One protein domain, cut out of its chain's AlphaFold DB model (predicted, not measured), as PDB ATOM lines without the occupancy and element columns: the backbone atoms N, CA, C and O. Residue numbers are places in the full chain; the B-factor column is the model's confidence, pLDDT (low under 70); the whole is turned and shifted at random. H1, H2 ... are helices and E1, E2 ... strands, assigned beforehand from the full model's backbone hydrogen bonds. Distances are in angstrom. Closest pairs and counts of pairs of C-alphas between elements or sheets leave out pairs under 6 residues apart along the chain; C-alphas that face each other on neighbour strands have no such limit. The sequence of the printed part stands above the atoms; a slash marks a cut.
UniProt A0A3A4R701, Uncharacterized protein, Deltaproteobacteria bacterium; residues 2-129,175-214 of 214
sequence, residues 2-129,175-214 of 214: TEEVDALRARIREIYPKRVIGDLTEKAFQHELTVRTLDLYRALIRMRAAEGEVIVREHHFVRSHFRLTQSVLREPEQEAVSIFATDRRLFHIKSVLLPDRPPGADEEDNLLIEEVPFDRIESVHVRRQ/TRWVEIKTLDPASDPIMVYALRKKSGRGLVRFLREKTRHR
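What this domain is: This is residues 2 to 129 and 175 to 214 of the 214 residues of an uncharacterized protein of Deltaproteobacteria bacterium (UniProt A0A3A4R701). A strongly twisted sheet of four strands, E1 to E4, stands between a helical hairpin, H1 and H2, with H2 packed on one face, and a second part on the other face: the three-stranded sheet E5 E6 E7, crossed and partly face to face with the first, and H3, which packs on both sheets. Residues 68 to 73, between E1 and E2, stick out. The printed part has 168 residues, in the order H1 H2 E1 E2 E3 E4 E5 E6 E7 H3; both sheets are antiparallel, in the orders E1 E2 E3 E4 and E5 E6 E7, and the class is mixed. It is compact, with a radius of gyration of the C-alphas of 17.0 A and spans of 55 by 42 by 29 A.

Where its parts are: H1, residues 2 to 20, begins at C-alpha 2 (-39.953, 27.256, 46.321) and is 28.7 A long; H2, residues 26 to 48, is 33.2 A. E1 is residues 55 to 64, 26.2 A; E2 78 to 86, 25.8 A; E3 89 to 97, 25.6 A; E4 112 to 117, 16.4 A. E5 is residues 121 to 129, 23.0 A; E6 175 to 182, 22.5 A; E7 190 to 192, 6.6 A. H3, residues 198 to 212, 21.2 A, ends at C-alpha 212 (-54.064, 0.083, 26.342).

How they stand to each other: E1 to E4 form a meander, each strand the antiparallel neighbour of the one before, with N 59 and O 83 at 2.8 A, N 82 and O 93 at 2.9 A, and N 92 and O 114 at 2.9 A. H2 is on this sheet at a height over the sheet of 9.9 A, its closest C-alphas to E3 being those of Ile 45 and Phe 91, 7.3 A. H1 touches H2, opposite ways at a shallow tilt of 10 degrees, closest at the C-alphas of Leu 8 and Leu 40, 5.8 A. H3 is on the opposite face, making three layers, helices on both faces; its closest C-alphas to E1 are those of Ser 199 and His 59, 5.3 A. The two sheets form a sandwich, two sheets face to face, their strands at 52 degrees. N 125 and O 179, 2.9 A, pair E5 with E6; N 192 and O 178, 2.8 A, pair E7 with E6. H3 is also on this sheet, at 10.0 A, making two layers, a helix on one face. Every O i to N i+4 pair is within hydrogen-bond range in H3, 11 of 15 in H1 and 18 of 19 in H2.

The domain as a whole: The C-alphas of Ile 21 and Arg 214, the two farthest apart, are 55.4 A apart. Residues 130 to 174 are not printed; C-alphas 129 and 175 are 5.2 A apart across the cut. The links E1 to E2 and E3 to E4 are long. Residues 65 to 77 and 213 to 214 have pLDDT under 70.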
ATOM      1  N   THR A   2     -40.330  26.033  47.064       80.62
ATOM      2  CA  THR A   2     -39.953  27.256  46.321       80.62
ATOM      3  C   THR A   2     -38.468  27.611  46.490       80.62
ATOM      4  O   THR A   2     -37.784  27.843  45.502       80.62
ATOM      5  N   GLU A   3     -37.929  27.488  47.709       87.88
ATOM      6  CA  GLU A   3     -36.492  27.674  47.985       87.88
ATOM      7  C   GLU A   3     -35.578  26.712  47.203       87.88
ATOM      8  O   GLU A   3     -34.474  27.085  46.818       87.88
ATOM      9  N   GLU A   4     -36.025  25.479  46.930       91.50
ATOM     10  CA  GLU A   4     -35.257  24.505  46.141       91.50
ATOM     11  C   GLU A   4     -35.174  24.939  44.673       91.50
ATOM     12  O   GLU A   4     -34.105  24.885  44.065       91.50
ATOM     13  N   VAL A   5     -36.291  25.411  44.114       93.31
ATOM     14  CA  VAL A   5     -36.360  25.945  42.748       93.31
ATOM     15  C   VAL A   5     -35.481  27.187  42.608       93.31
ATOM     16  O   VAL A   5     -34.702  27.278  41.659       93.31
ATOM     17  N   ASP A   6     -35.534  28.107  43.570       93.94
ATOM     18  CA  ASP A   6     -34.713  29.319  43.537       93.94
ATOM     19  C   ASP A   6     -33.220  29.011  43.717       93.94
ATOM     20  O   ASP A   6     -32.382  29.587  43.018       93.94
ATOM     21  N   ALA A   7     -32.872  28.028  44.552       94.12
ATOM     22  CA  ALA A   7     -31.503  27.532  44.658       94.12
ATOM     23  C   ALA A   7     -31.010  26.893  43.346       94.12
ATOM     24  O   ALA A   7     -29.853  27.081  42.962       94.12
ATOM     25  N   LEU A   8     -31.864  26.156  42.626       95.62
ATOM     26  CA  LEU A   8     -31.523  25.593  41.316       95.62
ATOM     27  C   LEU A   8     -31.323  26.688  40.263       95.62
ATOM     28  O   LEU A   8     -30.339  26.636  39.525       95.62
ATOM     29  N   ARG A   9     -32.181  27.714  40.240       95.38
ATOM     30  CA  ARG A   9     -32.008  28.900  39.383       95.38
ATOM     31  C   ARG A   9     -30.691  29.617  39.675       95.38
ATOM     32  O   ARG A   9     -29.958  29.944  38.745       95.38
ATOM     33  N   ALA A  10     -30.355  29.822  40.950       94.50
ATOM     34  CA  ALA A  10     -29.088  30.434  41.351       94.50
ATOM     35  C   ALA A  10     -27.882  29.616  40.857       94.50
ATOM     36  O   ALA A  10     -26.998  30.161  40.199       94.50
ATOM     37  N   ARG A  11     -27.901  28.292  41.054       94.12
ATOM     38  CA  ARG A  11     -26.850  27.390  40.552       94.12
ATOM     39  C   ARG A  11     -26.710  27.428  39.034       94.12
ATOM     40  O   ARG A  11     -25.593  27.376  38.541       94.12
ATOM     41  N   ILE A  12     -27.811  27.514  38.286       94.56
ATOM     42  CA  ILE A  12     -27.764  27.651  36.821       94.56
ATOM     43  C   ILE A  12     -27.070  28.963  36.428       94.56
ATOM     44  O   ILE A  12     -26.197  28.958  35.558       94.56
ATOM     45  N   ARG A  13     -27.399  30.074  37.102       94.25
ATOM     46  CA  ARG A  13     -26.766  31.383  36.862       94.25
ATOM     47  C   ARG A  13     -25.258  31.353  37.123       94.25
ATOM     48  O   ARG A  13     -24.514  31.951  36.356       94.25
ATOM     49  N   GLU A  14     -24.796  30.623  38.136       93.12
ATOM     50  CA  GLU A  14     -23.367  30.500  38.479       93.12
ATOM     51  C   GLU A  14     -22.513  29.800  37.406       93.12
ATOM     52  O   GLU A  14     -21.294  29.982  37.375       93.12
ATOM     53  N   ILE A  15     -23.115  29.009  36.511       91.81
ATOM     54  CA  ILE A  15     -22.379  28.301  35.451       91.81
ATOM     55  C   ILE A  15     -21.945  29.275  34.339       91.81
ATOM     56  O   ILE A  15     -20.880  29.106  33.742       91.81
ATOM     57  N   TYR A  16     -22.732  30.319  34.070       90.50
ATOM     58  CA  TYR A  16     -22.477  31.250  32.965       90.50
ATOM     59  C   TYR A  16     -21.181  32.059  33.143       90.50
ATOM     60  O   TYR A  16     -20.376  32.071  32.210       90.50
ATOM     61  N   PRO A  17     -20.892  32.661  34.315       91.25
ATOM     62  CA  PRO A  17     -19.608  33.313  34.558       91.25
ATOM     63  C   PRO A  17     -18.411  32.387  34.321       91.25
ATOM     64  O   PRO A  17     -17.438  32.811  33.705       91.25
ATOM     65  N   LYS A  18     -18.506  31.109  34.721       89.94
ATOM     66  CA  LYS A  18     -17.442  30.106  34.515       89.94
ATOM     67  C   LYS A  18     -17.168  29.831  33.035       89.94
ATOM     68  O   LYS A  18     -16.023  29.610  32.655       89.94
ATOM     69  N   ARG A  19     -18.199  29.873  32.182       88.25
ATOM     70  CA  ARG A  19     -18.035  29.805  30.719       88.25
ATOM     71  C   ARG A  19     -17.288  31.029  30.194       88.25
ATOM     72  O   ARG A  19     -16.360  30.879  29.409       88.25
ATOM     73  N   VAL A  20     -17.681  32.226  30.635       87.94
ATOM     74  CA  VAL A  20     -17.118  33.501  30.151       87.94
ATOM     75  C   VAL A  20     -15.632  33.631  30.487       87.94
ATOM     76  O   VAL A  20     -14.855  34.057  29.639       87.94
ATOM     77  N   ILE A  21     -15.224  33.235  31.695       91.25
ATOM     78  CA  ILE A  21     -13.817  33.294  32.126       91.25
ATOM     79  C   ILE A  21     -12.967  32.118  31.614       91.25
ATOM     80  O   ILE A  21     -11.753  32.125  31.789       91.25
ATOM     81  N   GLY A  22     -13.587  31.126  30.965       88.19
ATOM     82  CA  GLY A  22     -12.898  29.970  30.384       88.19
ATOM     83  C   GLY A  22     -12.652  28.798  31.340       88.19
ATOM     84  O   GLY A  22     -12.006  27.830  30.942       88.19
ATOM     85  N   ASP A  23     -13.200  28.831  32.557       91.88
ATOM     86  CA  ASP A  23     -13.104  27.735  33.539       91.88
ATOM     87  C   ASP A  23     -13.839  26.466  33.075       91.88
ATOM     88  O   ASP A  23     -13.514  25.351  33.490       91.88
ATOM     89  N   LEU A  24     -14.843  26.619  32.206       88.75
ATOM     90  CA  LEU A  24     -15.584  25.516  31.605       88.75
ATOM     91  C   LEU A  24     -15.414  25.495  30.088       88.75
ATOM     92  O   LEU A  24     -15.732  26.455  29.391       88.75
ATOM     93  N   THR A  25     -15.008  24.338  29.561       91.44
ATOM     94  CA  THR A  25     -15.107  24.070  28.118       91.44
ATOM     95  C   THR A  25     -16.569  24.108  27.670       91.44
ATOM     96  O   THR A  25     -17.452  23.702  28.426       91.44
ATOM     97  N   GLU A  26     -16.835  24.486  26.417       87.94
ATOM     98  CA  GLU A  26     -18.203  24.543  25.875       87.94
ATOM     99  C   GLU A  26     -18.955  23.211  26.052       87.94
ATOM    100  O   GLU A  26     -20.113  23.176  26.453       87.94
ATOM    101  N   LYS A  27     -18.273  22.077  25.850       88.31
ATOM    102  CA  LYS A  27     -18.868  20.749  26.060       88.31
ATOM    103  C   LYS A  27     -19.268  20.513  27.521       88.31
ATOM    104  O   LYS A  27     -20.323  19.929  27.769       88.31
ATOM    105  N   ALA A  28     -18.425  20.918  28.473       91.12
ATOM    106  CA  ALA A  28     -18.715  20.786  29.899       91.12
ATOM    107  C   ALA A  28     -19.843  21.736  30.325       91.12
ATOM    108  O   ALA A  28     -20.765  21.299  31.007       91.12
ATOM    109  N   PHE A  29     -19.815  22.979  29.837       90.25
ATOM    110  CA  PHE A  29     -20.869  23.972  30.027       90.25
ATOM    111  C   PHE A  29     -22.235  23.437  29.581       90.25
ATOM    112  O   PHE A  29     -23.156  23.357  30.388       90.25
ATOM    113  N   GLN A  30     -22.349  22.982  28.329       88.81
ATOM    114  CA  GLN A  30     -23.603  22.455  27.782       88.81
ATOM    115  C   GLN A  30     -24.106  21.235  28.559       88.81
ATOM    116  O   GLN A  30     -25.310  21.075  28.782       88.81
ATOM    117  N   HIS A  31     -23.189  20.363  28.993       90.31
ATOM    118  CA  HIS A  31     -23.541  19.210  29.810       90.31
ATOM    119  C   HIS A  31     -24.098  19.629  31.174       90.31
ATOM    120  O   HIS A  31     -25.176  19.169  31.551       90.31
ATOM    121  N   GLU A  32     -23.393  20.503  31.897       92.44
ATOM    122  CA  GLU A  32     -23.803  20.938  33.230       92.44
ATOM    123  C   GLU A  32     -25.108  21.736  33.178       92.44
ATOM    124  O   GLU A  32     -26.028  21.447  33.943       92.44
ATOM    125  N   LEU A  33     -25.233  22.651  32.213       91.06
ATOM    126  CA  LEU A  33     -26.457  23.402  31.960       91.06
ATOM    127  C   LEU A  33     -27.646  22.458  31.741       91.06
ATOM    128  O   LEU A  33     -28.648  22.563  32.441       91.06
ATOM    129  N   THR A  34     -27.503  21.466  30.854       90.19
ATOM    130  CA  THR A  34     -28.560  20.476  30.587       90.19
ATOM    131  C   THR A  34     -28.981  19.734  31.858       90.19
ATOM    132  O   THR A  34     -30.174  19.537  32.097       90.19
ATOM    133  N   VAL A  35     -28.018  19.303  32.679       93.12
ATOM    134  CA  VAL A  35     -28.298  18.572  33.923       93.12
ATOM    135  C   VAL A  35     -29.056  19.457  34.913       93.12
ATOM    136  O   VAL A  35     -30.094  19.039  35.423       93.12
ATOM    137  N   ARG A  36     -28.589  20.689  35.152       94.38
ATOM    138  CA  ARG A  36     -29.230  21.598  36.111       94.38
ATOM    139  C   ARG A  36     -30.608  22.062  35.657       94.38
ATOM    140  O   ARG A  36     -31.519  22.123  36.476       94.38
ATOM    141  N   THR A  37     -30.790  22.339  34.368       93.75
ATOM    142  CA  THR A  37     -32.104  22.682  33.808       93.75
ATOM    143  C   THR A  37     -33.085  21.516  33.955       93.75
ATOM    144  O   THR A  37     -34.246  21.724  34.302       93.75
ATOM    145  N   LEU A  38     -32.627  20.272  33.781       94.31
ATOM    146  CA  LEU A  38     -33.453  19.095  34.059       94.31
ATOM    147  C   LEU A  38     -33.821  18.965  35.539       94.31
ATOM    148  O   LEU A  38     -34.966  18.632  35.845       94.31
ATOM    149  N   ASP A  39     -32.890  19.234  36.453       95.81
ATOM    150  CA  ASP A  39     -33.172  19.238  37.892       95.81
ATOM    151  C   ASP A  39     -34.210  20.307  38.258       95.81
ATOM    152  O   ASP A  39     -35.151  20.016  38.998       95.81
ATOM    153  N   LEU A  40     -34.098  21.503  37.671       96.44
ATOM    154  CA  LEU A  40     -35.080  22.578  37.808       96.44
ATOM    155  C   LEU A  40     -36.470  22.131  37.341       96.44
ATOM    156  O   LEU A  40     -37.450  22.280  38.071       96.44
ATOM    157  N   TYR A  41     -36.566  21.508  36.167       96.50
ATOM    158  CA  TYR A  41     -37.831  20.974  35.665       96.50
ATOM    159  C   TYR A  41     -38.407  19.872  36.560       96.50
ATOM    160  O   TYR A  41     -39.602  19.890  36.853       96.50
ATOM    161  N   ARG A  42     -37.581  18.944  37.060       96.50
ATOM    162  CA  ARG A  42     -38.036  17.920  38.015       96.50
ATOM    163  C   ARG A  42     -38.581  18.548  39.296       96.50
ATOM    164  O   ARG A  42     -39.614  18.093  39.782       96.50
ATOM    165  N   ALA A  43     -37.921  19.576  39.829       95.81
ATOM    166  CA  ALA A  43     -38.383  20.291  41.016       95.81
ATOM    167  C   ALA A  43     -39.739  20.978  40.771       95.81
ATOM    168  O   ALA A  43     -40.658  20.825  41.576       95.81
ATOM    169  N   LEU A  44     -39.913  21.634  39.616       95.69
ATOM    170  CA  LEU A  44     -41.185  22.251  39.220       95.69
ATOM    171  C   LEU A  44     -42.334  21.243  39.095       95.69
ATOM    172  O   LEU A  44     -43.469  21.577  39.444       95.69
ATOM    173  N   ILE A  45     -42.055  20.027  38.613       95.44
ATOM    174  CA  ILE A  45     -43.051  18.949  38.571       95.44
ATOM    175  C   ILE A  45     -43.353  18.430  39.968       95.44
ATOM    176  O   ILE A  45     -44.521  18.292  40.310       95.44
ATOM    177  N   ARG A  46     -42.340  18.193  40.809       94.81
ATOM    178  CA  ARG A  46     -42.560  17.744  42.193       94.81
ATOM    179  C   ARG A  46     -43.424  18.725  42.985       94.81
ATOM    180  O   ARG A  46     -44.241  18.279  43.771       94.81
ATOM    181  N   MET A  47     -43.279  20.033  42.757       93.50
ATOM    182  CA  MET A  47     -44.128  21.056  43.389       93.50
ATOM    183  C   MET A  47     -45.607  20.968  42.994       93.50
ATOM    184  O   MET A  47     -46.460  21.415  43.752       93.50
ATOM    185  N   ARG A  48     -45.904  20.442  41.801       93.81
ATOM    186  CA  ARG A  48     -47.268  20.289  41.263       93.81
ATOM    187  C   ARG A  48     -47.831  18.881  41.448       93.81
ATOM    188  O   ARG A  48     -49.039  18.664  41.340       93.81
ATOM    189  N   ALA A  49     -46.950  17.916  41.682       93.38
ATOM    190  CA  ALA A  49     -47.305  16.542  41.960       93.38
ATOM    191  C   ALA A  49     -48.115  16.461  43.261       93.38
ATOM    192  O   ALA A  49     -47.865  17.191  44.220       93.38
ATOM    193  N   ALA A  50     -49.105  15.572  43.284       92.38
ATOM    194  CA  ALA A  50     -49.840  15.277  44.504       92.38
ATOM    195  C   ALA A  50     -48.921  14.592  45.528       92.38
ATOM    196  O   ALA A  50     -47.888  14.019  45.176       92.38
ATOM    197  N   GLU A  51     -49.311  14.600  46.801       92.31
ATOM    198  CA  GLU A  51     -48.550  13.903  47.839       92.31
ATOM    199  C   GLU A  51     -48.369  12.415  47.484       92.31
ATOM    200  O   GLU A  51     -49.318  11.724  47.103       92.31
ATOM    201  N   GLY A  52     -47.120  11.941  47.548       91.94
ATOM    202  CA  GLY A  52     -46.735  10.574  47.185       91.94
ATOM    203  C   GLY A  52     -46.664  10.271  45.681       91.94
ATOM    204  O   GLY A  52     -46.244   9.174  45.319       91.94
ATOM    205  N   GLU A  53     -47.028  11.206  44.798       95.12
ATOM    206  CA  GLU A  53     -46.908  11.036  43.344       95.12
ATOM    207  C   GLU A  53     -45.430  11.098  42.919       95.12
ATOM    208  O   GLU A  53     -44.699  12.032  43.256       95.12
ATOM    209  N   VAL A  54     -44.975  10.096  42.157       94.62
ATOM    210  CA  VAL A  54     -43.557   9.949  41.787       94.62
ATOM    211  C   VAL A  54     -43.353   9.982  40.280       94.62
ATOM    212  O   VAL A  54     -44.119   9.409  39.509       94.62
ATOM    213  N   ILE A  55     -42.265  10.616  39.838       96.44
ATOM    214  CA  ILE A  55     -41.847  10.599  38.431       96.44
ATOM    215  C   ILE A  55     -41.307   9.202  38.094       96.44
ATOM    216  O   ILE A  55     -40.303   8.763  38.651       96.44
ATOM    217  N   VAL A  56     -41.950   8.513  37.149       96.81
ATOM    218  CA  VAL A  56     -41.607   7.140  36.737       96.81
ATOM    219  C   VAL A  56     -40.763   7.133  35.466       96.81
ATOM    220  O   VAL A  56     -39.836   6.325  35.316       96.81
ATOM    221  N   ARG A  57     -41.089   8.004  34.507       96.44
ATOM    222  CA  ARG A  57     -40.339   8.177  33.259       96.44
ATOM    223  C   ARG A  57     -40.204   9.649  32.937       96.44
ATOM    224  O   ARG A  57     -41.105  10.438  33.180       96.44
ATOM    225  N   GLU A  58     -39.098   9.982  32.301       96.25
ATOM    226  CA  GLU A  58     -38.837  11.324  31.809       96.25
ATOM    227  C   GLU A  58     -38.194  11.255  30.428       96.25
ATOM    228  O   GLU A  58     -37.447  10.322  30.103       96.25
ATOM    229  N   HIS A  59     -38.488  12.245  29.599       95.56
ATOM    230  CA  HIS A  59     -37.831  12.435  28.326       95.56
ATOM    231  C   HIS A  59     -37.663  13.921  28.047       95.56
ATOM    232  O   HIS A  59     -38.640  14.656  27.985       95.56
ATOM    233  N   HIS A  60     -36.416  14.332  27.844       92.75
ATOM    234  CA  HIS A  60     -36.065  15.707  27.532       92.75
ATOM    235  C   HIS A  60     -35.354  15.795  26.184       92.75
ATOM    236  O   HIS A  60     -34.475  14.979  25.851       92.75
ATOM    237  N   PHE A  61     -35.733  16.805  25.414       89.56
ATOM    238  CA  PHE A  61     -35.059  17.195  24.194       89.56
ATOM    239  C   PHE A  61     -35.141  18.709  24.019       89.56
ATOM    240  O   PHE A  61     -36.108  19.348  24.418       89.56
ATOM    241  N   VAL A  62     -34.118  19.261  23.382       87.19
ATOM    242  CA  VAL A  62     -34.098  20.656  22.962       87.19
ATOM    243  C   VAL A  62     -34.317  20.679  21.459       87.19
ATOM    244  O   VAL A  62     -33.662  19.941  20.713       87.19
ATOM    245  N   ARG A  63     -35.286  21.475  21.023       80.12
ATOM    246  CA  ARG A  63     -35.611  21.695  19.623       80.12
ATOM    247  C   ARG A  63     -35.026  23.038  19.208       80.12
ATOM    248  O   ARG A  63     -35.418  24.070  19.731       80.12
ATOM    249  N   SER A  64     -34.114  23.034  18.244       71.38
ATOM    250  CA  SER A  64     -33.670  24.271  17.607       71.38
ATOM    251  C   SER A  64     -34.660  24.677  16.517       71.38
ATOM    252  O   SER A  64     -35.002  23.878  15.636       71.38
ATOM    253  N   HIS A  65     -35.125  25.924  16.551       60.06
ATOM    254  CA  HIS A  65     -35.845  26.506  15.427       60.06
ATOM    255  C   HIS A  65     -34.827  27.058  14.431       60.06
ATOM    256  O   HIS A  65     -34.439  28.217  14.497       60.06
ATOM    257  N   PHE A  66     -34.397  26.245  13.465       45.75
ATOM    258  CA  PHE A  66     -33.713  26.790  12.293       45.75
ATOM    259  C   PHE A  66     -34.730  27.570  11.449       45.75
ATOM    260  O   PHE A  66     -35.395  27.013  10.575       45.75
ATOM    261  N   ARG A  67     -34.878  28.872  11.710       45.91
ATOM    262  CA  ARG A  67     -35.449  29.788  10.721       45.91
ATOM    263  C   ARG A  67     -34.378  29.982   9.655       45.91
ATOM    264  O   ARG A  67     -33.389  30.661   9.897       45.91
ATOM    265  N   LEU A  68     -34.581  29.376   8.484       41.34
ATOM    266  CA  LEU A  68     -33.704  29.438   7.299       41.34
ATOM    267  C   LEU A  68     -33.285  30.869   6.884       41.34
ATOM    268  O   LEU A  68     -32.392  31.026   6.061       41.34
ATOM    269  N   THR A  69     -33.924  31.898   7.439       38.38
ATOM    270  CA  THR A  69     -33.740  33.321   7.136       38.38
ATOM    271  C   THR A  69     -33.063  34.140   8.240       38.38
ATOM    272  O   THR A  69     -32.839  35.330   8.032       38.38
ATOM    273  N   GLN A  70     -32.727  33.568   9.404       35.22
ATOM    274  CA  GLN A  70     -31.982  34.304  10.430       35.22
ATOM    275  C   GLN A  70     -30.474  34.078  10.279       35.22
ATOM    276  O   GLN A  70     -30.000  32.953  10.156       35.22
ATOM    277  N   SER A  71     -29.758  35.202  10.225       36.09
ATOM    278  CA  SER A  71     -28.312  35.347  10.052       36.09
ATOM    279  C   SER A  71     -27.490  34.281  10.785       36.09
ATOM    280  O   SER A  71     -27.722  34.020  11.962       36.09
ATOM    281  N   VAL A  72     -26.456  33.770  10.107       46.22
ATOM    282  CA  VAL A  72     -25.402  32.862  10.614       46.22
ATOM    283  C   VAL A  72     -24.770  33.345  11.937       46.22
ATOM    284  O   VAL A  72     -24.124  32.568  12.630       46.22
ATOM    285  N   LEU A  73     -24.969  34.616  12.304       43.28
ATOM    286  CA  LEU A  73     -24.380  35.265  13.475       43.28
ATOM    287  C   LEU A  73     -25.191  35.153  14.776       43.28
ATOM    288  O   LEU A  73     -24.634  35.452  15.827       43.28
ATOM    289  N   ARG A  74     -26.476  34.769  14.750       48.12
ATOM    290  CA  ARG A  74     -27.291  34.669  15.977       48.12
ATOM    291  C   ARG A  74     -27.663  33.218  16.238       48.12
ATOM    292  O   ARG A  74     -28.277  32.581  15.385       48.12
ATOM    293  N   GLU A  75     -27.299  32.701  17.412       54.03
ATOM    294  CA  GLU A  75     -27.758  31.377  17.833       54.03
ATOM    295  C   GLU A  75     -29.300  31.365  17.832       54.03
ATOM    296  O   GLU A  75     -29.917  32.265  18.414       54.03
ATOM    297  N   PRO A  76     -29.940  30.416  17.123       60.72
ATOM    298  CA  PRO A  76     -31.389  30.399  16.990       60.72
ATOM    299  C   PRO A  76     -32.040  30.146  18.347       60.72
ATOM    300  O   PRO A  76     -31.536  29.343  19.132       60.72
ATOM    301  N   GLU A  77     -33.192  30.779  18.586       68.19
ATOM    302  CA  GLU A  77     -34.043  30.462  19.735       68.19
ATOM    303  C   GLU A  77     -34.308  28.951  19.775       68.19
ATOM    304  O   GLU A  77     -34.662  28.319  18.766       68.19
ATOM    305  N   GLN A  78     -34.088  28.359  20.946       84.81
ATOM    306  CA  GLN A  78     -34.301  26.937  21.162       84.81
ATOM    307  C   GLN A  78     -35.474  26.747  22.113       84.81
ATOM    308  O   GLN A  78     -35.686  27.533  23.026       84.81
ATOM    309  N   GLU A  79     -36.237  25.684  21.910       88.38
ATOM    310  CA  GLU A  79     -37.327  25.299  22.796       88.38
ATOM    311  C   GLU A  79     -36.921  24.023  23.536       88.38
ATOM    312  O   GLU A  79     -36.690  22.970  22.932       88.38
ATOM    313  N   ALA A  80     -36.804  24.115  24.855       90.81
ATOM    314  CA  ALA A  80     -36.702  22.965  25.730       90.81
ATOM    315  C   ALA A  80     -38.080  22.329  25.881       90.81
ATOM    316  O   ALA A  80     -39.021  22.966  26.352       90.81
ATOM    317  N   VAL A  81     -38.173  21.045  25.544       92.19
ATOM    318  CA  VAL A  81     -39.383  20.256  25.747       92.19
ATOM    319  C   VAL A  81     -39.061  19.068  26.640       92.19
ATOM    320  O   VAL A  81     -38.188  18.242  26.343       92.19
ATOM    321  N   SER A  82     -39.778  18.973  27.753       94.75
ATOM    322  CA  SER A  82     -39.616  17.898  28.728       94.75
ATOM    323  C   SER A  82     -40.948  17.239  29.009       94.75
ATOM    324  O   SER A  82     -41.944  17.905  29.259       94.75
ATOM    325  N   ILE A  83     -40.958  15.915  29.006       96.06
ATOM    326  CA  ILE A  83     -42.141  15.128  29.319       96.06
ATOM    327  C   ILE A  83     -41.827  14.261  30.522       96.06
ATOM    328  O   ILE A  83     -40.886  13.466  30.479       96.06
ATOM    329  N   PHE A  84     -42.632  14.390  31.568       96.88
ATOM    330  CA  PHE A  84     -42.526  13.618  32.796       96.88
ATOM    331  C   PHE A  84     -43.800  12.803  32.966       96.88
ATOM    332  O   PHE A  84     -44.885  13.349  33.110       96.88
ATOM    333  N   ALA A  85     -43.680  11.483  32.930       96.75
ATOM    334  CA  ALA A  85     -44.774  10.593  33.266       96.75
ATOM    335  C   ALA A  85     -44.623  10.157  34.721       96.75
ATOM    336  O   ALA A  85     -43.605   9.562  35.097       96.75
ATOM    337  N   THR A  86     -45.637  10.446  35.523       96.56
ATOM    338  CA  THR A  86     -45.766   9.925  36.879       96.56
ATOM    339  C   THR A  86     -46.514   8.596  36.865       96.56
ATOM    340  O   THR A  86     -46.829   8.032  35.811       96.56
ATOM    341  N   ASP A  87     -46.796   8.057  38.040       93.62
ATOM    342  CA  ASP A  87     -47.688   6.917  38.205       93.62
ATOM    343  C   ASP A  87     -49.160   7.257  37.881       93.62
ATOM    344  O   ASP A  87     -49.919   6.344  37.519       93.62
ATOM    345  N   ARG A  88     -49.530   8.551  37.907       93.44
ATOM    346  CA  ARG A  88     -50.909   9.061  37.764       93.44
ATOM    347  C   ARG A  88     -51.198   9.831  36.472       93.44
ATOM    348  O   ARG A  88     -52.296   9.699  35.932       93.44
ATOM    349  N   ARG A  89     -50.257  10.639  35.975       95.06
ATOM    350  CA  ARG A  89     -50.475  11.553  34.840       95.06
ATOM    351  C   ARG A  89     -49.186  11.896  34.098       95.06
ATOM    352  O   ARG A  89     -48.079  11.530  34.492       95.06
ATOM    353  N   LEU A  90     -49.347  12.591  32.982       95.88
ATOM    354  CA  LEU A  90     -48.273  13.191  32.212       95.88
ATOM    355  C   LEU A  90     -48.155  14.676  32.567       95.88
ATOM    356  O   LEU A  90     -49.158  15.377  32.638       95.88
ATOM    357  N   PHE A  91     -46.930  15.159  32.695       96.44
ATOM    358  CA  PHE A  91     -46.599  16.572  32.642       96.44
ATOM    359  C   PHE A  91     -45.789  16.845  31.384       96.44
ATOM    360  O   PHE A  91     -44.854  16.105  31.062       96.44
ATOM    361  N   HIS A  92     -46.124  17.924  30.697       95.25
ATOM    362  CA  HIS A  92     -45.420  18.398  29.522       95.25
ATOM    363  C   HIS A  92     -44.973  19.835  29.758       95.25
ATOM    364  O   HIS A  92     -45.787  20.725  29.967       95.25
ATOM    365  N   ILE A  93     -43.660  20.033  29.760       95.06
ATOM    366  CA  ILE A  93     -43.020  21.329  29.938       95.06
ATOM    367  C   ILE A  93     -42.501  21.811  28.591       95.06
ATOM    368  O   ILE A  93     -41.746  21.081  27.941       95.06
ATOM    369  N   LYS A  94     -42.829  23.054  28.239       93.38
ATOM    370  CA  LYS A  94     -42.155  23.832  27.193       93.38
ATOM    371  C   LYS A  94     -41.538  25.075  27.819       93.38
ATOM    372  O   LYS A  94     -42.143  25.695  28.689       93.38
ATOM    373  N   SER A  95     -40.331  25.415  27.401       93.25
ATOM    374  CA  SER A  95     -39.616  26.592  27.884       93.25
ATOM    375  C   SER A  95     -38.654  27.066  26.802       93.25
ATOM    376  O   SER A  95     -37.937  26.269  26.197       93.25
ATOM    377  N   VAL A  96     -38.666  28.364  26.527       90.75
ATOM    378  CA  VAL A  96     -37.770  29.004  25.568       90.75
ATOM    379  C   VAL A  96     -36.397  29.170  26.208       90.75
ATOM    380  O   VAL A  96     -36.266  29.707  27.304       90.75
ATOM    381  N   LEU A  97     -35.366  28.720  25.501       87.56
ATOM    382  CA  LEU A  97     -33.967  28.905  25.850       87.56
ATOM    383  C   LEU A  97     -33.383  30.000  24.957       87.56
ATOM    384  O   LEU A  97     -33.342  29.856  23.729       87.56
ATOM    385  N   LEU A  98     -32.903  31.074  25.580       83.56
ATOM    386  CA  LEU A  98     -32.133  32.105  24.890       83.56
ATOM    387  C   LEU A  98     -30.632  31.866  25.110       83.56
ATOM    388  O   LEU A  98     -30.229  31.516  26.219       83.56
ATOM    389  N   PRO A  99     -29.795  32.070  24.082       74.75
ATOM    390  CA  PRO A  99     -28.366  31.755  24.141       74.75
ATOM    391  C   PRO A  99     -27.601  32.603  25.170       74.75
ATOM    392  O   PRO A  99     -26.697  32.109  25.847       74.75
ATOM    393  N   ASP A 100     -28.012  33.860  25.341       79.62
ATOM    394  CA  ASP A 100     -27.290  34.853  26.141       79.62
ATOM    395  C   ASP A 100     -27.789  34.965  27.589       79.62
ATOM    396  O   ASP A 100     -27.316  35.819  28.338       79.62
ATOM    397  N   ARG A 101     -28.745  34.121  28.008       86.00
ATOM    398  CA  ARG A 101     -29.280  34.156  29.375       86.00
ATOM    399  C   ARG A 101     -29.379  32.765  30.008       86.00
ATOM    400  O   ARG A 101     -29.668  31.799  29.301       86.00
ATOM    401  N   PRO A 102     -29.200  32.649  31.333       90.69
ATOM    402  CA  PRO A 102     -29.442  31.402  32.052       90.69
ATOM    403  C   PRO A 102     -30.936  31.025  32.058       90.69
ATOM    404  O   PRO A 102     -31.753  31.899  32.343       90.69
ATOM    405  N   PRO A 103     -31.307  29.751  31.813       91.56
ATOM    406  CA  PRO A 103     -32.692  29.289  31.914       91.56
ATOM    407  C   PRO A 103     -33.239  29.453  33.339       91.56
ATOM    408  O   PRO A 103     -32.677  28.909  34.294       91.56
ATOM    409  N   GLY A 104     -34.340  30.187  33.472       90.56
ATOM    410  CA  GLY A 104     -35.062  30.436  34.721       90.56
ATOM    411  C   GLY A 104     -36.283  29.534  34.922       90.56
ATOM    412  O   GLY A 104     -36.678  29.294  36.066       90.56
ATOM    413  N   ALA A 105     -36.842  28.981  33.840       90.94
ATOM    414  CA  ALA A 105     -38.114  28.260  33.834       90.94
ATOM    415  C   ALA A 105     -39.202  29.072  34.558       90.94
ATOM    416  O   ALA A 105     -39.724  28.688  35.610       90.94
ATOM    417  N   ASP A 106     -39.474  30.248  34.017       90.69
ATOM    418  CA  ASP A 106     -40.431  31.228  34.516       90.69
ATOM    419  C   ASP A 106     -41.151  31.908  33.336       90.69
ATOM    420  O   ASP A 106     -41.098  31.433  32.197       90.69
ATOM    421  N   GLU A 107     -41.880  32.986  33.616       89.19
ATOM    422  CA  GLU A 107     -42.617  33.741  32.600       89.19
ATOM    423  C   GLU A 107     -41.693  34.335  31.531       89.19
ATOM    424  O   GLU A 107     -42.072  34.377  30.362       89.19
ATOM    425  N   GLU A 108     -40.459  34.720  31.881       89.50
ATOM    426  CA  GLU A 108     -39.511  35.261  30.904       89.50
ATOM    427  C   GLU A 108     -39.085  34.201  29.885       89.50
ATOM    428  O   GLU A 108     -38.796  34.528  28.730       89.50
ATOM    429  N   ASP A 109     -39.068  32.933  30.299       90.00
ATOM    430  CA  ASP A 109     -38.828  31.759  29.456       90.00
ATOM    431  C   ASP A 109     -40.095  31.225  28.769       90.00
ATOM    432  O   ASP A 109     -40.046  30.149  28.168       90.00
ATOM    433  N   ASN A 110     -41.226  31.939  28.834       91.25
ATOM    434  CA  ASN A 110     -42.525  31.465  28.344       91.25
ATOM    435  C   ASN A 110     -42.840  30.044  28.842       91.25
ATOM    436  O   ASN A 110     -43.263  29.178  28.070       91.25
ATOM    437  N   LEU A 111     -42.561  29.778  30.124       93.50
ATOM    438  CA  LEU A 111     -42.766  28.461  30.707       93.50
ATOM    439  C   LEU A 111     -44.239  28.053  30.583       93.50
ATOM    440  O   LEU A 111     -45.125  28.666  31.176       93.50
ATOM    441  N   LEU A 112     -44.473  26.940  29.898       93.44
ATOM    442  CA  LEU A 112     -45.764  26.275  29.836       93.44
ATOM    443  C   LEU A 112     -45.644  24.898  30.482       93.44
ATOM    444  O   LEU A 112     -44.758  24.120  30.127       93.44
ATOM    445  N   ILE A 113     -46.544  24.597  31.418       94.62
ATOM    446  CA  ILE A 113     -46.663  23.276  32.040       94.62
ATOM    447  C   ILE A 113     -48.089  22.785  31.824       94.62
ATOM    448  O   ILE A 113     -49.027  23.275  32.445       94.62
ATOM    449  N   GLU A 114     -48.233  21.817  30.929       93.81
ATOM    450  CA  GLU A 114     -49.487  21.131  30.642       93.81
ATOM    451  C   GLU A 114     -49.561  19.846  31.481       93.81
ATOM    452  O   GLU A 114     -48.611  19.056  31.522       93.81
ATOM    453  N   GLU A 115     -50.699  19.615  32.132       94.69
ATOM    454  CA  GLU A 115     -50.962  18.409  32.918       94.69
ATOM    455  C   GLU A 115     -52.030  17.570  32.222       94.69
ATOM    456  O   GLU A 115     -53.147  18.027  31.989       94.69
ATOM    457  N   VAL A 116     -51.698  16.324  31.898       94.06
ATOM    458  CA  VAL A 116     -52.588  15.428  31.163       94.06
ATOM    459  C   VAL A 116     -52.750  14.125  31.937       94.06
ATOM    460  O   VAL A 116     -51.867  13.262  31.902       94.06
ATOM    461  N   PRO A 117     -53.882  13.944  32.635       93.75
ATOM    462  CA  PRO A 117     -54.263  12.653  33.186       93.75
ATOM    463  C   PRO A 117     -54.234  11.555  32.115       93.75
ATOM    464  O   PRO A 117     -54.611  11.788  30.965       93.75
ATOM    465  N   PHE A 118     -53.798  10.338  32.460       93.75
ATOM    466  CA  PHE A 118     -53.707   9.255  31.465       93.75
ATOM    467  C   PHE A 118     -55.066   8.889  30.859       93.75
ATOM    468  O   PHE A 118     -55.144   8.454  29.713       93.75
ATOM    469  N   ASP A 119     -56.140   9.120  31.605       91.88
ATOM    470  CA  ASP A 119     -57.521   8.920  31.191       91.88
ATOM    471  C   ASP A 119     -58.032  10.059  30.264       91.88
ATOM    472  O   ASP A 119     -59.127  10.007  29.700       91.88
ATOM    473  N   ARG A 120     -57.233  11.099  30.033       92.44
ATOM    474  CA  ARG A 120     -57.497  12.123  29.016       92.44
ATOM    475  C   ARG A 120     -56.683  11.925  27.749       92.44
ATOM    476  O   ARG A 120     -56.891  12.674  26.802       92.44
ATOM    477  N   ILE A 121     -55.812  10.919  27.686       93.00
ATOM    478  CA  ILE A 121     -55.089  10.570  26.462       93.00
ATOM    479  C   ILE A 121     -55.983   9.685  25.595       93.00
ATOM    480  O   ILE A 121     -56.383   8.593  25.998       93.00
ATOM    481  N   GLU A 122     -56.272  10.166  24.392       91.56
ATOM    482  CA  GLU A 122     -57.033   9.450  23.373       91.56
ATOM    483  C   GLU A 122     -56.144   8.419  22.670       91.56
ATOM    484  O   GLU A 122     -56.499   7.250  22.532       91.56
ATOM    485  N   SER A 123     -54.964   8.844  22.211       90.44
ATOM    486  CA  SER A 123     -54.107   7.993  21.389       90.44
ATOM    487  C   SER A 123     -52.634   8.394  21.429       90.44
ATOM    488  O   SER A 123     -52.270   9.536  21.709       90.44
ATOM    489  N   VAL A 124     -51.767   7.416  21.139       92.38
ATOM    490  CA  VAL A 124     -50.306   7.571  21.084       92.38
ATOM    491  C   VAL A 124     -49.796   7.042  19.740       92.38
ATOM    492  O   VAL A 124     -49.529   5.843  19.579       92.38
ATOM    493  N   HIS A 125     -49.643   7.932  18.759       91.50
ATOM    494  CA  HIS A 125     -49.291   7.577  17.383       91.50
ATOM    495  C   HIS A 125     -47.841   7.909  17.047       91.50
ATOM    496  O   HIS A 125     -47.371   9.016  17.265       91.50
ATOM    497  N   VAL A 126     -47.124   6.952  16.452       90.44
ATOM    498  CA  VAL A 126     -45.785   7.216  15.907       90.44
ATOM    499  C   VAL A 126     -45.938   7.758  14.495       90.44
ATOM    500  O   VAL A 126     -46.422   7.053  13.609       90.44
ATOM    501  N   ARG A 127     -45.464   8.978  14.277       91.75
ATOM    502  CA  ARG A 127     -45.380   9.608  12.965       91.75
ATOM    503  C   ARG A 127     -43.977   9.513  12.395       91.75
ATOM    504  O   ARG A 127     -42.988   9.295  13.104       91.75
ATOM    505  N   ARG A 128     -43.914   9.621  11.073       90.25
ATOM    506  CA  ARG A 128     -42.685   9.557  10.290       90.25
ATOM    507  C   ARG A 128     -42.792  10.579   9.171       90.25
ATOM    508  O   ARG A 128     -43.808  10.604   8.486       90.25
ATOM    509  N   GLN A 129     -41.742  11.357   8.967       88.81
ATOM    510  CA  GLN A 129     -41.639  12.278   7.844       88.81
ATOM    511  C   GLN A 129     -40.316  12.065   7.131       88.81
ATOM    512  O   GLN A 129     -39.244  12.087   7.741       88.81
ATOM    513  N   THR A 175     -37.416  11.482   9.888       86.44
ATOM    514  CA  THR A 175     -37.663  12.050  11.207       86.44
ATOM    515  C   THR A 175     -38.865  11.336  11.819       86.44
ATOM    516  O   THR A 175     -39.901  11.185  11.175       86.44
ATOM    517  N   ARG A 176     -38.716  10.846  13.053       88.38
ATOM    518  CA  ARG A 176     -39.767  10.124  13.784       88.38
ATOM    519  C   ARG A 176     -40.101  10.865  15.068       88.38
ATOM    520  O   ARG A 176     -39.187  11.231  15.809       88.38
ATOM    521  N   TRP A 177     -41.389  11.008  15.346       91.44
ATOM    522  CA  TRP A 177     -41.911  11.552  16.597       91.44
ATOM    523  C   TRP A 177     -43.166  10.789  17.017       91.44
ATOM    524  O   TRP A 177     -43.721  10.009  16.241       91.44
ATOM    525  N   VAL A 178     -43.562  10.950  18.274       92.25
ATOM    526  CA  VAL A 178     -44.846  10.462  18.778       92.25
ATOM    527  C   VAL A 178     -45.772  11.643  18.993       92.25
ATOM    528  O   VAL A 178     -45.365  12.634  19.581       92.25
ATOM    529  N   GLU A 179     -47.005  11.504  18.529       93.38
ATOM    530  CA  GLU A 179     -48.117  12.397  18.835       93.38
ATOM    531  C   GLU A 179     -48.944  11.760  19.944       93.38
ATOM    532  O   GLU A 179     -49.412  10.625  19.795       93.38
ATOM    533  N   ILE A 180     -49.104  12.477  21.050       92.25
ATOM    534  CA  ILE A 180     -50.040  12.132  22.113       92.25
ATOM    535  C   ILE A 180     -51.238  13.058  21.936       92.25
ATOM    536  O   ILE A 180     -51.128  14.263  22.156       92.25
ATOM    537  N   LYS A 181     -52.364  12.497  21.497       92.19
ATOM    538  CA  LYS A 181     -53.622  13.236  21.386       92.19
ATOM    539  C   LYS A 181     -54.395  13.129  22.686       92.19
ATOM    540  O   LYS A 181     -54.482  12.042  23.263       92.19
ATOM    541  N   THR A 182     -54.941  14.246  23.135       91.62
ATOM    542  CA  THR A 182     -55.855  14.287  24.272       91.62
ATOM    543  C   THR A 182     -57.300  14.205  23.779       91.62
ATOM    544  O   THR A 182     -57.575  14.388  22.597       91.62
ATOM    545  N   LEU A 183     -58.230  13.892  24.679       89.25
ATOM    546  CA  LEU A 183     -59.666  13.852  24.383       89.25
ATOM    547  C   LEU A 183     -60.265  15.239  24.112       89.25
ATOM    548  O   LEU A 183     -61.411  15.323  23.681       89.25
ATOM    549  N   ASP A 184     -59.530  16.310  24.408       87.31
ATOM    550  CA  ASP A 184     -59.952  17.669  24.097       87.31
ATOM    551  C   ASP A 184     -59.566  18.011  22.646       87.31
ATOM    552  O   ASP A 184     -58.378  18.165  22.357       87.31
ATOM    553  N   PRO A 185     -60.537  18.150  21.724       72.94
ATOM    554  CA  PRO A 185     -60.253  18.430  20.320       72.94
ATOM    555  C   PRO A 185     -59.665  19.827  20.081       72.94
ATOM    556  O   PRO A 185     -59.128  20.063  19.000       72.94
ATOM    557  N   ALA A 186     -59.767  20.748  21.047       78.38
ATOM    558  CA  ALA A 186     -59.164  22.077  20.956       78.38
ATOM    559  C   ALA A 186     -57.681  22.090  21.366       78.38
ATOM    560  O   ALA A 186     -56.978  23.061  21.087       78.38
ATOM    561  N   SER A 187     -57.202  21.029  22.020       81.88
ATOM    562  CA  SER A 187     -55.820  20.922  22.476       81.88
ATOM    563  C   SER A 187     -54.898  20.430  21.357       81.88
ATOM    564  O   SER A 187     -55.143  19.397  20.727       81.88
ATOM    565  N   ASP A 188     -53.783  21.131  21.152       85.62
ATOM    566  CA  ASP A 188     -52.732  20.667  20.249       85.62
ATOM    567  C   ASP A 188     -52.121  19.342  20.746       85.62
ATOM    568  O   ASP A 188     -51.910  19.163  21.951       85.62
ATOM    569  N   PRO A 189     -51.771  18.396  19.852       88.69
ATOM    570  CA  PRO A 189     -51.158  17.150  20.283       88.69
ATOM    571  C   PRO A 189     -49.763  17.384  20.875       88.69
ATOM    572  O   PRO A 189     -48.942  18.132  20.336       88.69
ATOM    573  N   ILE A 190     -49.445  16.652  21.941       91.12
ATOM    574  CA  ILE A 190     -48.120  16.690  22.559       91.12
ATOM    575  C   ILE A 190     -47.141  15.900  21.685       91.12
ATOM    576  O   ILE A 190     -47.343  14.716  21.396       91.12
ATOM    577  N   MET A 191     -46.055  16.558  21.279       90.00
ATOM    578  CA  MET A 191     -45.066  16.018  20.348       90.00
ATOM    579  C   MET A 191     -43.824  15.514  21.085       90.00
ATOM    580  O   MET A 191     -43.057  16.291  21.650       90.00
ATOM    581  N   VAL A 192     -43.564  14.208  21.023       88.69
ATOM    582  CA  VAL A 192     -42.367  13.581  21.603       88.69
ATOM    583  C   VAL A 192     -41.353  13.275  20.507       88.69
ATOM    584  O   VAL A 192     -41.534  12.347  19.712       88.69
ATOM    585  N   TYR A 193     -40.257  14.027  20.468       88.50
ATOM    586  CA  TYR A 193     -39.177  13.816  19.501       88.50
ATOM    587  C   TYR A 193     -38.098  12.865  20.045       88.50
ATOM    588  O   TYR A 193     -38.286  12.171  21.038       88.50
ATOM    589  N   ALA A 194     -36.966  12.761  19.339       82.75
ATOM    590  CA  ALA A 194     -35.767  12.037  19.773       82.75
ATOM    591  C   ALA A 194     -35.990  10.573  20.224       82.75
ATOM    592  O   ALA A 194     -35.235  10.040  21.043       82.75
ATOM    593  N   LEU A 195     -36.944   9.875  19.594       82.75
ATOM    594  CA  LEU A 195     -37.348   8.497  19.921       82.75
ATOM    595  C   LEU A 195     -36.245   7.436  19.796       82.75
ATOM    596  O   LEU A 195     -36.435   6.297  20.210       82.75
ATOM    597  N   ARG A 196     -35.081   7.776  19.232       83.88
ATOM    598  CA  ARG A 196     -33.897   6.900  19.237       83.88
ATOM    599  C   ARG A 196     -33.279   6.755  20.634       83.88
ATOM    600  O   ARG A 196     -32.671   5.727  20.935       83.88
ATOM    601  N   LYS A 197     -33.448   7.756  21.510       87.31
ATOM    602  CA  LYS A 197     -32.914   7.743  22.881       87.31
ATOM    603  C   LYS A 197     -33.645   6.699  23.738       87.31
ATOM    604  O   LYS A 197     -34.839   6.458  23.567       87.31
ATOM    605  N   LYS A 198     -32.931   6.080  24.691       91.62
ATOM    606  CA  LYS A 198     -33.505   5.088  25.626       91.62
ATOM    607  C   LYS A 198     -34.679   5.670  26.424       91.62
ATOM    608  O   LYS A 198     -35.694   4.996  26.554       91.62
ATOM    609  N   SER A 199     -34.563   6.921  26.879       92.75
ATOM    610  CA  SER A 199     -35.626   7.641  27.592       92.75
ATOM    611  C   SER A 199     -36.904   7.773  26.761       92.75
ATOM    612  O   SER A 199     -37.971   7.397  27.229       92.75
ATOM    613  N   GLY A 200     -36.789   8.185  25.493       91.31
ATOM    614  CA  GLY A 200     -37.940   8.328  24.593       91.31
ATOM    615  C   GLY A 200     -38.634   6.993  24.315       91.31
ATOM    616  O   GLY A 200     -39.851   6.885  24.433       91.31
ATOM    617  N   ARG A 201     -37.862   5.930  24.036       92.56
ATOM    618  CA  ARG A 201     -38.421   4.572  23.867       92.56
ATOM    619  C   ARG A 201     -39.125   4.075  25.129       92.56
ATOM    620  O   ARG A 201     -40.188   3.468  25.028       92.56
ATOM    621  N   GLY A 202     -38.524   4.317  26.295       94.06
ATOM    622  CA  GLY A 202     -39.078   3.936  27.592       94.06
ATOM    623  C   GLY A 202     -40.383   4.662  27.906       94.06
ATOM    624  O   GLY A 202     -41.340   4.015  28.324       94.06
ATOM    625  N   LEU A 203     -40.439   5.969  27.644       94.06
ATOM    626  CA  LEU A 203     -41.640   6.786  27.807       94.06
ATOM    627  C   LEU A 203     -42.773   6.297  26.898       94.06
ATOM    628  O   LEU A 203     -43.861   6.016  27.378       94.06
ATOM    629  N   VAL A 204     -42.519   6.116  25.598       92.56
ATOM    630  CA  VAL A 204     -43.558   5.663  24.653       92.56
ATOM    631  C   VAL A 204     -44.094   4.280  25.013       92.56
ATOM    632  O   VAL A 204     -45.293   4.040  24.896       92.56
ATOM    633  N   ARG A 205     -43.222   3.360  25.448       93.62
ATOM    634  CA  ARG A 205     -43.654   2.040  25.927       93.62
ATOM    635  C   ARG A 205     -44.575   2.175  27.141       93.62
ATOM    636  O   ARG A 205     -45.669   1.629  27.110       93.62
ATOM    637  N   PHE A 206     -44.154   2.952  28.138       94.19
ATOM    638  CA  PHE A 206     -44.931   3.200  29.352       94.19
ATOM    639  C   PHE A 206     -46.305   3.811  29.047       94.19
ATOM    640  O   PHE A 206     -47.319   3.333  29.544       94.19
ATOM    641  N   LEU A 207     -46.360   4.821  28.172       93.00
ATOM    642  CA  LEU A 207     -47.624   5.456  27.790       93.00
ATOM    643  C   LEU A 207     -48.561   4.482  27.080       93.00
ATOM    644  O   LEU A 207     -49.743   4.453  27.389       93.00
ATOM    645  N   ARG A 208     -48.038   3.645  26.178       91.12
ATOM    646  CA  ARG A 208     -48.841   2.620  25.500       91.12
ATOM    647  C   ARG A 208     -49.390   1.569  26.454       91.12
ATOM    648  O   ARG A 208     -50.487   1.086  26.224       91.12
ATOM    649  N   GLU A 209     -48.634   1.186  27.477       91.56
ATOM    650  CA  GLU A 209     -49.115   0.263  28.510       91.56
ATOM    651  C   GLU A 209     -50.248   0.912  29.316       91.56
ATOM    652  O   GLU A 209     -51.310   0.316  29.461       91.56
ATOM    653  N   LYS A 210     -50.076   2.167  29.749       89.25
ATOM    654  CA  LYS A 210     -51.100   2.905  30.504       89.25
ATOM    655  C   LYS A 210     -52.381   3.167  29.706       89.25
ATOM    656  O   LYS A 210     -53.456   3.123  30.292       89.25
ATOM    657  N   THR A 211     -52.292   3.412  28.397       84.06
ATOM    658  CA  THR A 211     -53.468   3.724  27.563       84.06
ATOM    659  C   THR A 211     -54.146   2.501  26.943       84.06
ATOM    660  O   THR A 211     -55.297   2.607  26.543       84.06
ATOM    661  N   ARG A 212     -53.480   1.336  26.873       72.50
ATOM    662  CA  ARG A 212     -54.064   0.083  26.342       72.50
ATOM    663  C   ARG A 212     -55.041  -0.618  27.283       72.50
ATOM    664  O   ARG A 212     -55.776  -1.480  26.821       72.50
ATOM    665  N   HIS A 213     -55.007  -0.314  28.578       56.00
ATOM    666  CA  HIS A 213     -55.888  -0.922  29.584       56.00
ATOM    667  C   HIS A 213     -57.173  -0.109  29.826       56.00
ATOM    668  O   HIS A 213     -57.751  -0.173  30.910       56.00
ATOM    669  N   ARG A 214     -57.601   0.653  28.817       54.12
ATOM    670  CA  ARG A 214     -58.926   1.267  28.709       54.12
ATOM    671  C   ARG A 214     -59.733   0.525  27.662       54.12
ATOM    672  O   ARG A 214     -60.944   0.362  27.905       54.12
TER     673      ARG A 214